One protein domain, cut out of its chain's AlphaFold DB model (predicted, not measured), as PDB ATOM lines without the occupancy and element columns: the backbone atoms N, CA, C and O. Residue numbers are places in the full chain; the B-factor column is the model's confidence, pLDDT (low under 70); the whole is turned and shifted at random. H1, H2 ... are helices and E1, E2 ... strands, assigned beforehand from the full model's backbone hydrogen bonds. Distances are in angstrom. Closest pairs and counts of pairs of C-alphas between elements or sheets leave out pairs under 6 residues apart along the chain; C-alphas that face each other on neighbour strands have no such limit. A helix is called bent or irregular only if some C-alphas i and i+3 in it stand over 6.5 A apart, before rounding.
ATOM      1  N   SER A   2      92.752 152.438 144.245       81.56
ATOM      2  CA  SER A   2      91.770 151.333 144.262       81.56
ATOM      3  C   SER A   2      90.303 151.780 144.173       81.56
ATOM      4  O   SER A   2      89.531 151.133 143.477       81.56
ATOM      5  N   GLU A   3      89.913 152.893 144.804       89.88
ATOM      6  CA  GLU A   3      88.502 153.323 144.839       89.88
ATOM      7  C   GLU A   3      87.965 153.791 143.481       89.88
ATOM      8  O   GLU A   3      86.854 153.431 143.099       89.88
ATOM      9  N   VAL A   4      88.758 154.553 142.717       90.38
ATOM     10  CA  VAL A   4      88.368 155.004 141.369       90.38
ATOM     11  C   VAL A   4      88.216 153.808 140.435       90.38
ATOM     12  O   VAL A   4      87.208 153.699 139.743       90.38
ATOM     13  N   TYR A   5      89.183 152.887 140.457       91.69
ATOM     14  CA  TYR A   5      89.111 151.657 139.675       91.69
ATOM     15  C   TYR A   5      87.882 150.831 140.063       91.69
ATOM     16  O   TYR A   5      87.081 150.497 139.199       91.69
ATOM     17  N   ALA A   6      87.662 150.600 141.362       94.69
ATOM     18  CA  ALA A   6      86.498 149.872 141.857       94.69
ATOM     19  C   ALA A   6      85.177 150.531 141.436       94.69
ATOM     20  O   ALA A   6      84.247 149.837 141.030       94.69
ATOM     21  N   ARG A   7      85.092 151.868 141.469       92.69
ATOM     22  CA  ARG A   7      83.914 152.611 141.008       92.69
ATOM     23  C   ARG A   7      83.674 152.424 139.511       92.69
ATOM     24  O   ARG A   7      82.544 152.142 139.121       92.69
ATOM     25  N   VAL A   8      84.712 152.552 138.682       92.50
ATOM     26  CA  VAL A   8      84.608 152.346 137.227       92.50
ATOM     27  C   VAL A   8      84.219 150.901 136.916       92.50
ATOM     28  O   VAL A   8      83.286 150.676 136.152       92.50
ATOM     29  N   THR A   9      84.864 149.921 137.552       93.38
ATOM     30  CA  THR A   9      84.529 148.500 137.408       93.38
ATOM     31  C   THR A   9      83.082 148.228 137.806       93.38
ATOM     32  O   THR A   9      82.363 147.585 137.046       93.38
ATOM     33  N   ARG A  10      82.621 148.777 138.936       94.81
ATOM     34  CA  ARG A  10      81.233 148.639 139.391       94.81
ATOM     35  C   ARG A  10      80.248 149.206 138.371       94.81
ATOM     36  O   ARG A  10      79.251 148.554 138.087       94.81
ATOM     37  N   ILE A  11      80.531 150.380 137.803       95.00
ATOM     38  CA  ILE A  11      79.679 150.998 136.775       95.00
ATOM     39  C   ILE A  11      79.670 150.161 135.490       95.00
ATOM     40  O   ILE A  11      78.616 149.957 134.900       95.00
ATOM     41  N   LEU A  12      80.815 149.638 135.051       93.44
ATOM     42  CA  LEU A  12      80.880 148.793 133.854       93.44
ATOM     43  C   LEU A  12      80.161 147.447 134.043       93.44
ATOM     44  O   LEU A  12      79.586 146.932 133.088       93.44
ATOM     45  N   GLN A  13      80.184 146.886 135.254       94.25
ATOM     46  CA  GLN A  13      79.557 145.597 135.569       94.25
ATOM     47  C   GLN A  13      78.058 145.707 135.863       94.25
ATOM     48  O   GLN A  13      77.294 144.838 135.453       94.25
ATOM     49  N   HIS A  14      77.640 146.753 136.576       95.19
ATOM     50  CA  HIS A  14      76.276 146.888 137.095       95.19
ATOM     51  C   HIS A  14      75.505 148.066 136.502       95.19
ATOM     52  O   HIS A  14      74.349 148.270 136.861       95.19
ATOM     53  N   GLY A  15      76.118 148.850 135.618       95.38
ATOM     54  CA  GLY A  15      75.516 150.048 135.050       95.38
ATOM     55  C   GLY A  15      75.518 151.255 135.991       95.38
ATOM     56  O   GLY A  15      76.136 151.264 137.059       95.38
ATOM     57  N   ILE A  16      74.815 152.302 135.568       95.75
ATOM     58  CA  ILE A  16      74.641 153.558 136.302       95.75
ATOM     59  C   ILE A  16      73.179 154.006 136.232       95.75
ATOM     60  O   ILE A  16      72.524 153.833 135.210       95.75
ATOM     61  N   ILE A  17      72.661 154.575 137.320       95.88
ATOM     62  CA  ILE A  17      71.319 155.168 137.354       95.88
ATOM     63  C   ILE A  17      71.456 156.673 137.148       95.88
ATOM     64  O   ILE A  17      72.208 157.330 137.869       95.88
ATOM     65  N   ILE A  18      70.739 157.206 136.163       95.50
ATOM     66  CA  ILE A  18      70.642 158.643 135.899       95.50
ATOM     67  C   ILE A  18      69.153 158.972 135.810       95.50
ATOM     68  O   ILE A  18      68.467 158.507 134.901       95.50
ATOM     69  N   GLY A  19      68.651 159.748 136.772       95.38
ATOM     70  CA  GLY A  19      67.214 159.988 136.914       95.38
ATOM     71  C   GLY A  19      66.456 158.698 137.241       95.38
ATOM     72  O   GLY A  19      66.820 157.980 138.167       95.38
ATOM     73  N   ASP A  20      65.417 158.411 136.461       94.81
ATOM     74  CA  ASP A  20      64.548 157.235 136.569       94.81
ATOM     75  C   ASP A  20      65.015 156.045 135.709       94.81
ATOM     76  O   ASP A  20      64.333 155.024 135.631       94.81
ATOM     77  N   ARG A  21      66.178 156.157 135.053       96.12
ATOM     78  CA  ARG A  21      66.673 155.156 134.102       96.12
ATOM     79  C   ARG A  21      67.963 154.504 134.565       96.12
ATOM     80  O   ARG A  21      68.905 155.165 135.004       96.12
ATOM     81  N   HIS A  22      68.016 153.186 134.393       96.00
ATOM     82  CA  HIS A  22      69.214 152.376 134.582       96.00
ATOM     83  C   HIS A  22      69.890 152.123 133.235       96.00
ATOM     84  O   HIS A  22      69.260 151.644 132.295       96.00
ATOM     85  N   TYR A  23      71.166 152.482 133.146       97.19
ATOM     86  CA  TYR A  23      71.979 152.408 131.941       97.19
ATOM     87  C   TYR A  23      73.034 151.317 132.096       97.19
ATOM     88  O   TYR A  23      73.944 151.430 132.918       97.19
ATOM     89  N   GLU A  24      72.939 150.278 131.276       96.19
ATOM     90  CA  GLU A  24      73.866 149.150 131.260       96.19
ATOM     91  C   GLU A  24      74.994 149.397 130.263       96.19
ATOM     92  O   GLU A  24      74.794 150.029 129.223       96.19
ATOM     93  N   PHE A  25      76.191 148.886 130.554       95.25
ATOM     94  CA  PHE A  25      77.299 148.964 129.609       95.25
ATOM     95  C   PHE A  25      76.890 148.323 128.280       95.25
ATOM     96  O   PHE A  25      76.462 147.167 128.251       95.25
ATOM     97  N   LEU A  26      77.041 149.064 127.182       94.75
ATOM     98  CA  LEU A  26      76.741 148.592 125.838       94.75
ATOM     99  C   LEU A  26      78.021 148.149 125.131       94.75
ATOM    100  O   LEU A  26      78.154 146.970 124.804       94.75
ATOM    101  N   ALA A  27      78.934 149.091 124.896       93.38
ATOM    102  CA  ALA A  27      80.165 148.891 124.137       93.38
ATOM    103  C   ALA A  27      81.095 150.111 124.256       93.38
ATOM    104  O   ALA A  27      80.776 151.108 124.897       93.38
ATOM    105  N   PHE A  28      82.232 150.068 123.571       91.00
ATOM    106  CA  PHE A  28      83.110 151.217 123.355       91.00
ATOM    107  C   PHE A  28      83.738 151.123 121.959       91.00
ATOM    108  O   PHE A  28      83.930 150.034 121.420       91.00
ATOM    109  N   GLY A  29      84.065 152.272 121.372       87.75
ATOM    110  CA  GLY A  29      84.885 152.376 120.169       87.75
ATOM    111  C   GLY A  29      86.296 152.876 120.477       87.75
ATOM    112  O   GLY A  29      86.616 153.267 121.599       87.75
ATOM    113  N   ASN A  30      87.147 152.938 119.450       82.31
ATOM    114  CA  ASN A  30      88.488 153.522 119.586       82.31
ATOM    115  C   ASN A  30      88.447 155.006 119.985       82.31
ATOM    116  O   ASN A  30      89.344 155.474 120.679       82.31
ATOM    117  N   SER A  31      87.433 155.754 119.537       82.94
ATOM    118  CA  SER A  31      87.260 157.154 119.939       82.94
ATOM    119  C   SER A  31      86.938 157.258 121.424       82.94
ATOM    120  O   SER A  31      87.630 157.976 122.135       82.94
ATOM    121  N   GLN A  32      85.991 156.450 121.905       88.00
ATOM    122  CA  GLN A  32      85.629 156.392 123.319       88.00
ATOM    123  C   GLN A  32      86.831 156.011 124.191       88.00
ATOM    124  O   GLN A  32      87.065 156.666 125.195       88.00
ATOM    125  N   PHE A  33      87.669 155.055 123.778       82.06
ATOM    126  CA  PHE A  33      88.903 154.748 124.513       82.06
ATOM    127  C   PHE A  33      89.843 155.949 124.669       82.06
ATOM    128  O   PHE A  33      90.392 156.149 125.750       82.06
ATOM    129  N   ARG A  34      90.033 156.747 123.608       82.69
ATOM    130  CA  ARG A  34      90.893 157.944 123.657       82.69
ATOM    131  C   ARG A  34      90.334 159.040 124.558       82.69
ATOM    132  O   ARG A  34      91.104 159.831 125.082       82.69
ATOM    133  N   GLU A  35      89.018 159.083 124.708       87.38
ATOM    134  CA  GLU A  35      88.295 160.078 125.503       87.38
ATOM    135  C   GLU A  35      87.881 159.541 126.882       87.38
ATOM    136  O   GLU A  35      87.120 160.190 127.592       87.38
ATOM    137  N   HIS A  36      88.370 158.358 127.273       88.56
ATOM    138  CA  HIS A  36      87.997 157.675 128.519       88.56
ATOM    139  C   HIS A  36      86.477 157.458 128.687       88.56
ATOM    140  O   HIS A  36      85.956 157.463 129.802       88.56
ATOM    141  N   GLY A  37      85.763 157.257 127.579       90.56
ATOM    142  CA  GLY A  37      84.320 157.045 127.528       90.56
ATOM    143  C   GLY A  37      83.907 155.607 127.202       90.56
ATOM    144  O   GLY A  37      84.722 154.745 126.872       90.56
ATOM    145  N   ALA A  38      82.596 155.368 127.252       93.06
ATOM    146  CA  ALA A  38      81.928 154.159 126.779       93.06
ATOM    147  C   ALA A  38      80.457 154.468 126.462       93.06
ATOM    148  O   ALA A  38      79.900 155.450 126.953       93.06
ATOM    149  N   PHE A  39      79.828 153.623 125.653       94.12
ATOM    150  CA  PHE A  39      78.393 153.673 125.406       94.12
ATOM    151  C   PHE A  39      77.658 152.859 126.466       94.12
ATOM    152  O   PHE A  39      78.027 151.716 126.749       94.12
ATOM    153  N   PHE A  40      76.588 153.437 126.998       96.12
ATOM    154  CA  PHE A  40      75.638 152.755 127.864       96.12
ATOM    155  C   PHE A  40      74.239 152.837 127.256       96.12
ATOM    156  O   PHE A  40      73.927 153.780 126.529       96.12
ATOM    157  N   PHE A  41      73.405 151.847 127.550       97.00
ATOM    158  CA  PHE A  41      72.058 151.734 127.012       97.00
ATOM    159  C   PHE A  41      71.050 151.556 128.143       97.00
ATOM    160  O   PHE A  41      71.248 150.720 129.022       97.00
ATOM    161  N   ALA A  42      69.979 152.348 128.117       97.00
ATOM    162  CA  ALA A  42      68.855 152.165 129.022       97.00
ATOM    163  C   ALA A  42      67.932 151.086 128.455       97.00
ATOM    164  O   ALA A  42      67.274 151.305 127.437       97.00
ATOM    165  N   SER A  43      67.929 149.921 129.099       94.00
ATOM    166  CA  SER A  43      67.202 148.745 128.626       94.00
ATOM    167  C   SER A  43      65.686 148.992 128.557       94.00
ATOM    168  O   SER A  43      65.093 149.629 129.425       94.00
ATOM    169  N   LEU A  44      65.067 148.486 127.490       93.62
ATOM    170  CA  LEU A  44      63.623 148.479 127.240       93.62
ATOM    171  C   LEU A  44      63.058 147.074 127.522       93.62
ATOM    172  O   LEU A  44      63.831 146.113 127.528       93.62
ATOM    173  N   PRO A  45      61.726 146.899 127.659       91.94
ATOM    174  CA  PRO A  45      61.121 145.595 127.969       91.94
ATOM    175  C   PRO A  45      61.536 144.439 127.045       91.94
ATOM    176  O   PRO A  45      61.555 143.286 127.467       91.94
ATOM    177  N   HIS A  46      61.882 144.738 125.790       92.69
ATOM    178  CA  HIS A  46      62.248 143.741 124.777       92.69
ATOM    179  C   HIS A  46      63.613 144.000 124.128       92.69
ATOM    180  O   HIS A  46      63.941 143.386 123.115       92.69
ATOM    181  N   LEU A  47      64.407 144.923 124.677       95.19
ATOM    182  CA  LEU A  47      65.712 145.264 124.123       95.19
ATOM    183  C   LEU A  47      66.666 145.634 125.251       95.19
ATOM    184  O   LEU A  47      66.501 146.667 125.889       95.19
ATOM    185  N   THR A  48      67.675 144.800 125.476       95.19
ATOM    186  CA  THR A  48      68.742 145.060 126.452       95.19
ATOM    187  C   THR A  48      70.064 145.372 125.760       95.19
ATOM    188  O   THR A  48      70.259 145.048 124.583       95.19
ATOM    189  N   ALA A  49      71.029 145.917 126.505       95.00
ATOM    190  CA  ALA A  49      72.393 146.091 126.007       95.00
ATOM    191  C   ALA A  49      73.015 144.758 125.534       95.00
ATOM    192  O   ALA A  49      73.769 144.723 124.558       95.00
ATOM    193  N   ALA A  50      72.672 143.645 126.194       92.81
ATOM    194  CA  ALA A  50      73.108 142.309 125.803       92.81
ATOM    195  C   ALA A  50      72.490 141.858 124.470       92.81
ATOM    196  O   ALA A  50      73.208 141.320 123.627       92.81
ATOM    197  N   ASN A  51      71.196 142.124 124.245       93.88
ATOM    198  CA  ASN A  51      70.549 141.821 122.964       93.88
ATOM    199  C   ASN A  51      71.183 142.620 121.820       93.88
ATOM    200  O   ASN A  51      71.480 142.046 120.777       93.88
ATOM    201  N   ILE A  52      71.455 143.910 122.037       94.00
ATOM    202  CA  ILE A  52      72.108 144.758 121.032       94.00
ATOM    203  C   ILE A  52      73.506 144.217 120.698       94.00
ATOM    204  O   ILE A  52      73.836 144.068 119.523       94.00
ATOM    205  N   ARG A  53      74.320 143.854 121.701       92.38
ATOM    206  CA  ARG A  53      75.630 143.219 121.453       92.38
ATOM    207  C   ARG A  53      75.514 141.912 120.673       92.38
ATOM    208  O   ARG A  53      76.341 141.668 119.802       92.38
ATOM    209  N   ALA A  54      74.509 141.086 120.963       90.62
ATOM    210  CA  ALA A  54      74.279 139.840 120.235       90.62
ATOM    211  C   ALA A  54      73.883 140.084 118.767       90.62
ATOM    212  O   ALA A  54      74.256 139.307 117.893       90.62
ATOM    213  N   GLN A  55      73.178 141.183 118.479       90.44
ATOM    214  CA  GLN A  55      72.795 141.576 117.118       90.44
ATOM    215  C   GLN A  55      73.953 142.164 116.295       90.44
ATOM    216  O   GLN A  55      73.874 142.174 115.068       90.44
ATOM    217  N   MET A  56      75.039 142.627 116.930       90.44
ATOM    218  CA  MET A  56      76.195 143.202 116.222       90.44
ATOM    219  C   MET A  56      76.938 142.188 115.351       90.44
ATOM    220  O   MET A  56      77.542 142.582 114.357       90.44
ATOM    221  N   GLY A  57      76.909 140.909 115.722       91.31
ATOM    222  CA  GLY A  57      77.584 139.822 115.020       91.31
ATOM    223  C   GLY A  57      78.201 138.798 115.971       91.31
ATOM    224  O   GLY A  57      78.271 138.998 117.184       91.31
ATOM    225  N   ASP A  58      78.678 137.690 115.410       92.06
ATOM    226  CA  ASP A  58      79.326 136.621 116.163       92.06
ATOM    227  C   ASP A  58      80.808 136.928 116.411       92.06
ATOM    228  O   ASP A  58      81.674 136.766 115.547       92.06
ATOM    229  N   LEU A  59      81.101 137.354 117.638       90.56
ATOM    230  CA  LEU A  59      82.449 137.657 118.115       90.56
ATOM    231  C   LEU A  59      83.042 136.534 118.986       90.56
ATOM    232  O   LEU A  59      84.160 136.686 119.484       90.56
ATOM    233  N   ASN A  60      82.340 135.408 119.177       88.75
ATOM    234  CA  ASN A  60      82.695 134.374 120.166       88.75
ATOM    235  C   ASN A  60      84.056 133.706 119.898       88.75
ATOM    236  O   ASN A  60      84.757 133.260 120.819       88.75
ATOM    237  N   ASN A  61      84.454 133.676 118.627       89.81
ATOM    238  CA  ASN A  61      85.715 133.099 118.169       89.81
ATOM    239  C   ASN A  61      86.924 134.032 118.383       89.81
ATOM    240  O   ASN A  61      88.070 133.614 118.214       89.81
ATOM    241  N   ILE A  62      86.715 135.290 118.791       92.12
ATOM    242  CA  ILE A  62      87.796 136.261 119.001       92.12
ATOM    243  C   ILE A  62      88.281 136.207 120.454       92.12
ATOM    244  O   ILE A  62      87.730 136.858 121.334       92.12
ATOM    245  N   LYS A  63      89.360 135.455 120.701       93.31
ATOM    246  CA  LYS A  63      89.935 135.288 122.054       93.31
ATOM    247  C   LYS A  63      90.865 136.422 122.491       93.31
ATOM    248  O   LYS A  63      91.055 136.650 123.680       93.31
ATOM    249  N   VAL A  64      91.443 137.153 121.539       94.81
ATOM    250  CA  VAL A  64      92.327 138.287 121.841       94.81
ATOM    251  C   VAL A  64      91.478 139.490 122.245       94.81
ATOM    252  O   VAL A  64      90.801 140.069 121.395       94.81
ATOM    253  N   VAL A  65      91.558 139.901 123.515       91.25
ATOM    254  CA  VAL A  65      90.744 140.989 124.097       91.25
ATOM    255  C   VAL A  65      90.837 142.279 123.280       91.25
ATOM    256  O   VAL A  65      89.814 142.857 122.925       91.25
ATOM    257  N   ALA A  66      92.047 142.696 122.897       89.00
ATOM    258  CA  ALA A  66      92.244 143.897 122.081       89.00
ATOM    259  C   ALA A  66      91.562 143.795 120.702       89.00
ATOM    260  O   ALA A  66      90.990 144.765 120.205       89.00
ATOM    261  N   LYS A  67      91.572 142.602 120.091       90.38
ATOM    262  CA  LYS A  67      90.894 142.355 118.812       90.38
ATOM    263  C   LYS A  67      89.379 142.357 119.004       90.38
ATOM    264  O   LYS A  67      88.698 142.981 118.200       90.38
ATOM    265  N   TYR A  68      88.870 141.722 120.061       92.06
ATOM    266  CA  TYR A  68      87.446 141.707 120.405       92.06
ATOM    267  C   TYR A  68      86.918 143.134 120.597       92.06
ATOM    268  O   TYR A  68      85.984 143.543 119.912       92.06
ATOM    269  N   ALA A  69      87.600 143.924 121.429       89.69
ATOM    270  CA  ALA A  69      87.325 145.338 121.665       89.69
ATOM    271  C   ALA A  69      87.246 146.147 120.358       89.69
ATOM    272  O   ALA A  69      86.274 146.861 120.114       89.69
ATOM    273  N   ALA A  70      88.239 145.984 119.477       88.88
ATOM    274  CA  ALA A  70      88.277 146.679 118.193       88.88
ATOM    275  C   ALA A  70      87.147 146.261 117.230       88.88
ATOM    276  O   ALA A  70      86.785 147.048 116.352       88.88
ATOM    277  N   ARG A  71      86.616 145.036 117.349       91.75
ATOM    278  CA  ARG A  71      85.490 144.542 116.536       91.75
ATOM    279  C   ARG A  71      84.145 144.964 117.075       91.75
ATOM    280  O   ARG A  71      83.353 145.462 116.289       91.75
ATOM    281  N   LEU A  72      83.941 144.894 118.384       91.00
ATOM    282  CA  LEU A  72      82.747 145.444 119.014       91.00
ATOM    283  C   LEU A  72      82.594 146.939 118.687       91.00
ATOM    284  O   LEU A  72      81.544 147.394 118.243       91.00
ATOM    285  N   GLY A  73      83.688 147.697 118.806       90.44
ATOM    286  CA  GLY A  73      83.695 149.125 118.505       90.44
ATOM    287  C   GLY A  73      83.469 149.482 117.035       90.44
ATOM    288  O   GLY A  73      83.151 150.632 116.737       90.44
ATOM    289  N   GLN A  74      83.624 148.540 116.095       90.44
ATOM    290  CA  GLN A  74      83.466 148.853 114.672       90.44
ATOM    291  C   GLN A  74      82.006 149.153 114.299       90.44
ATOM    292  O   GLN A  74      81.797 149.950 113.383       90.44
ATOM    293  N   CYS A  75      81.047 148.591 115.045       90.62
ATOM    294  CA  CYS A  75      79.600 148.809 114.914       90.62
ATOM    295  C   CYS A  75      79.143 150.208 115.363       90.62
ATOM    296  O   CYS A  75      78.010 150.588 115.114       90.62
ATOM    297  N   PHE A  76      80.024 150.981 116.004       90.19
ATOM    298  CA  PHE A  76      79.766 152.355 116.458       90.19
ATOM    299  C   PHE A  76      80.513 153.390 115.612       90.19
ATOM    300  O   PHE A  76      80.751 154.519 116.043       90.19
ATOM    301  N   SER A  77      80.949 152.996 114.414       89.56
ATOM    302  CA  SER A  77      81.476 153.959 113.451       89.56
ATOM    303  C   SER A  77      80.325 154.864 113.008       89.56
ATOM    304  O   SER A  77      79.270 154.357 112.656       89.56
TER     305      SER A  77
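What this domain is: This is residues 2 to 77 of the 396 residues of the protein "RNA-dependent RNA polymerase" of Ajellomyces capsulatus (strain H143) (UniProt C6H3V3). A small, staggered sheet of three strands has the long strand E2 as its middle, and three helices, H1, H3 and H4, are set around E2 without touching one another. The turn of the hairpin E1 and E2, at Gly 19, makes one end of the domain, the link between H3 and H4 lies at the far end with Asn 61, and residues 2 to 10 of H1 stick out as a free arm. The printed part has 76 residues, with four named helices and three named strands in the order H1 E1 E2 H2 E3 H3 H4. The sheet runs E1 E2 E3, antiparallel throughout, and the class is mixed, helices and strands. The whole is compact, with a radius of gyration of the C-alphas of 13.1 A and spans of 35 by 35 by 21 A.

Where its parts are: H1, residues 2 to 14, begins at C-alpha 2 (91.770, 151.333, 144.262) and is 17.6 A long. E1 is residues 16 to 18, and E2, residues 21 to 27, is 17.9 A long from C-alpha 21 at (66.673, 155.156, 134.102). H2 is residues 30 to 34, E3 residues 39 to 42, and H3 residues 49 to 55, 10.0 A long. H4, residues 65 to 76, is 17.6 A long and ends at C-alpha 76 (79.766, 152.355, 116.458). H4 is neither bent nor irregular, but only just: C-alphas 72 and 75 are 6.2 A apart.

How they stand to each other: E2 is the inner strand. It pairs with E1 over residues 21 to 23, with N 16 and O 23 at 2.9 A, and their directions stand at 134 degrees. It pairs with E3 over residues 23 to 27, with N 41 and O 24 at 2.8 A, at 143 degrees. H1 is on the sheet at a height of 6.0 A, over none of its strands; the closest C-alphas of H1 and E2 are those of Leu 12 and Phe 25, 5.6 A. H3 is on the sheet, over E2 at a height of 9.8 A, and stands up from it at 46 degrees; the C-alphas of Leu 26 and Ala 49, the closest of E2 and H3, are 5.0 A apart. H4 only grazes the sheet, with residues 69 to 76. H2 is not on the sheet; it is close to H4 but not clearly touching, the closest C-alphas being those of Asn 30 and Gly 73, 6.6 A. Every O i to N i+4 pair is within hydrogen-bond range in H1, H2 and H3, and 5 of 8 in H4.

The domain as a whole: The two C-alphas farthest apart are those of Gly 19 and Asn 61, 37.6 A. The printed part has no cut and no long link. Its mean pLDDT is 92.0, and no printed residue is under 70.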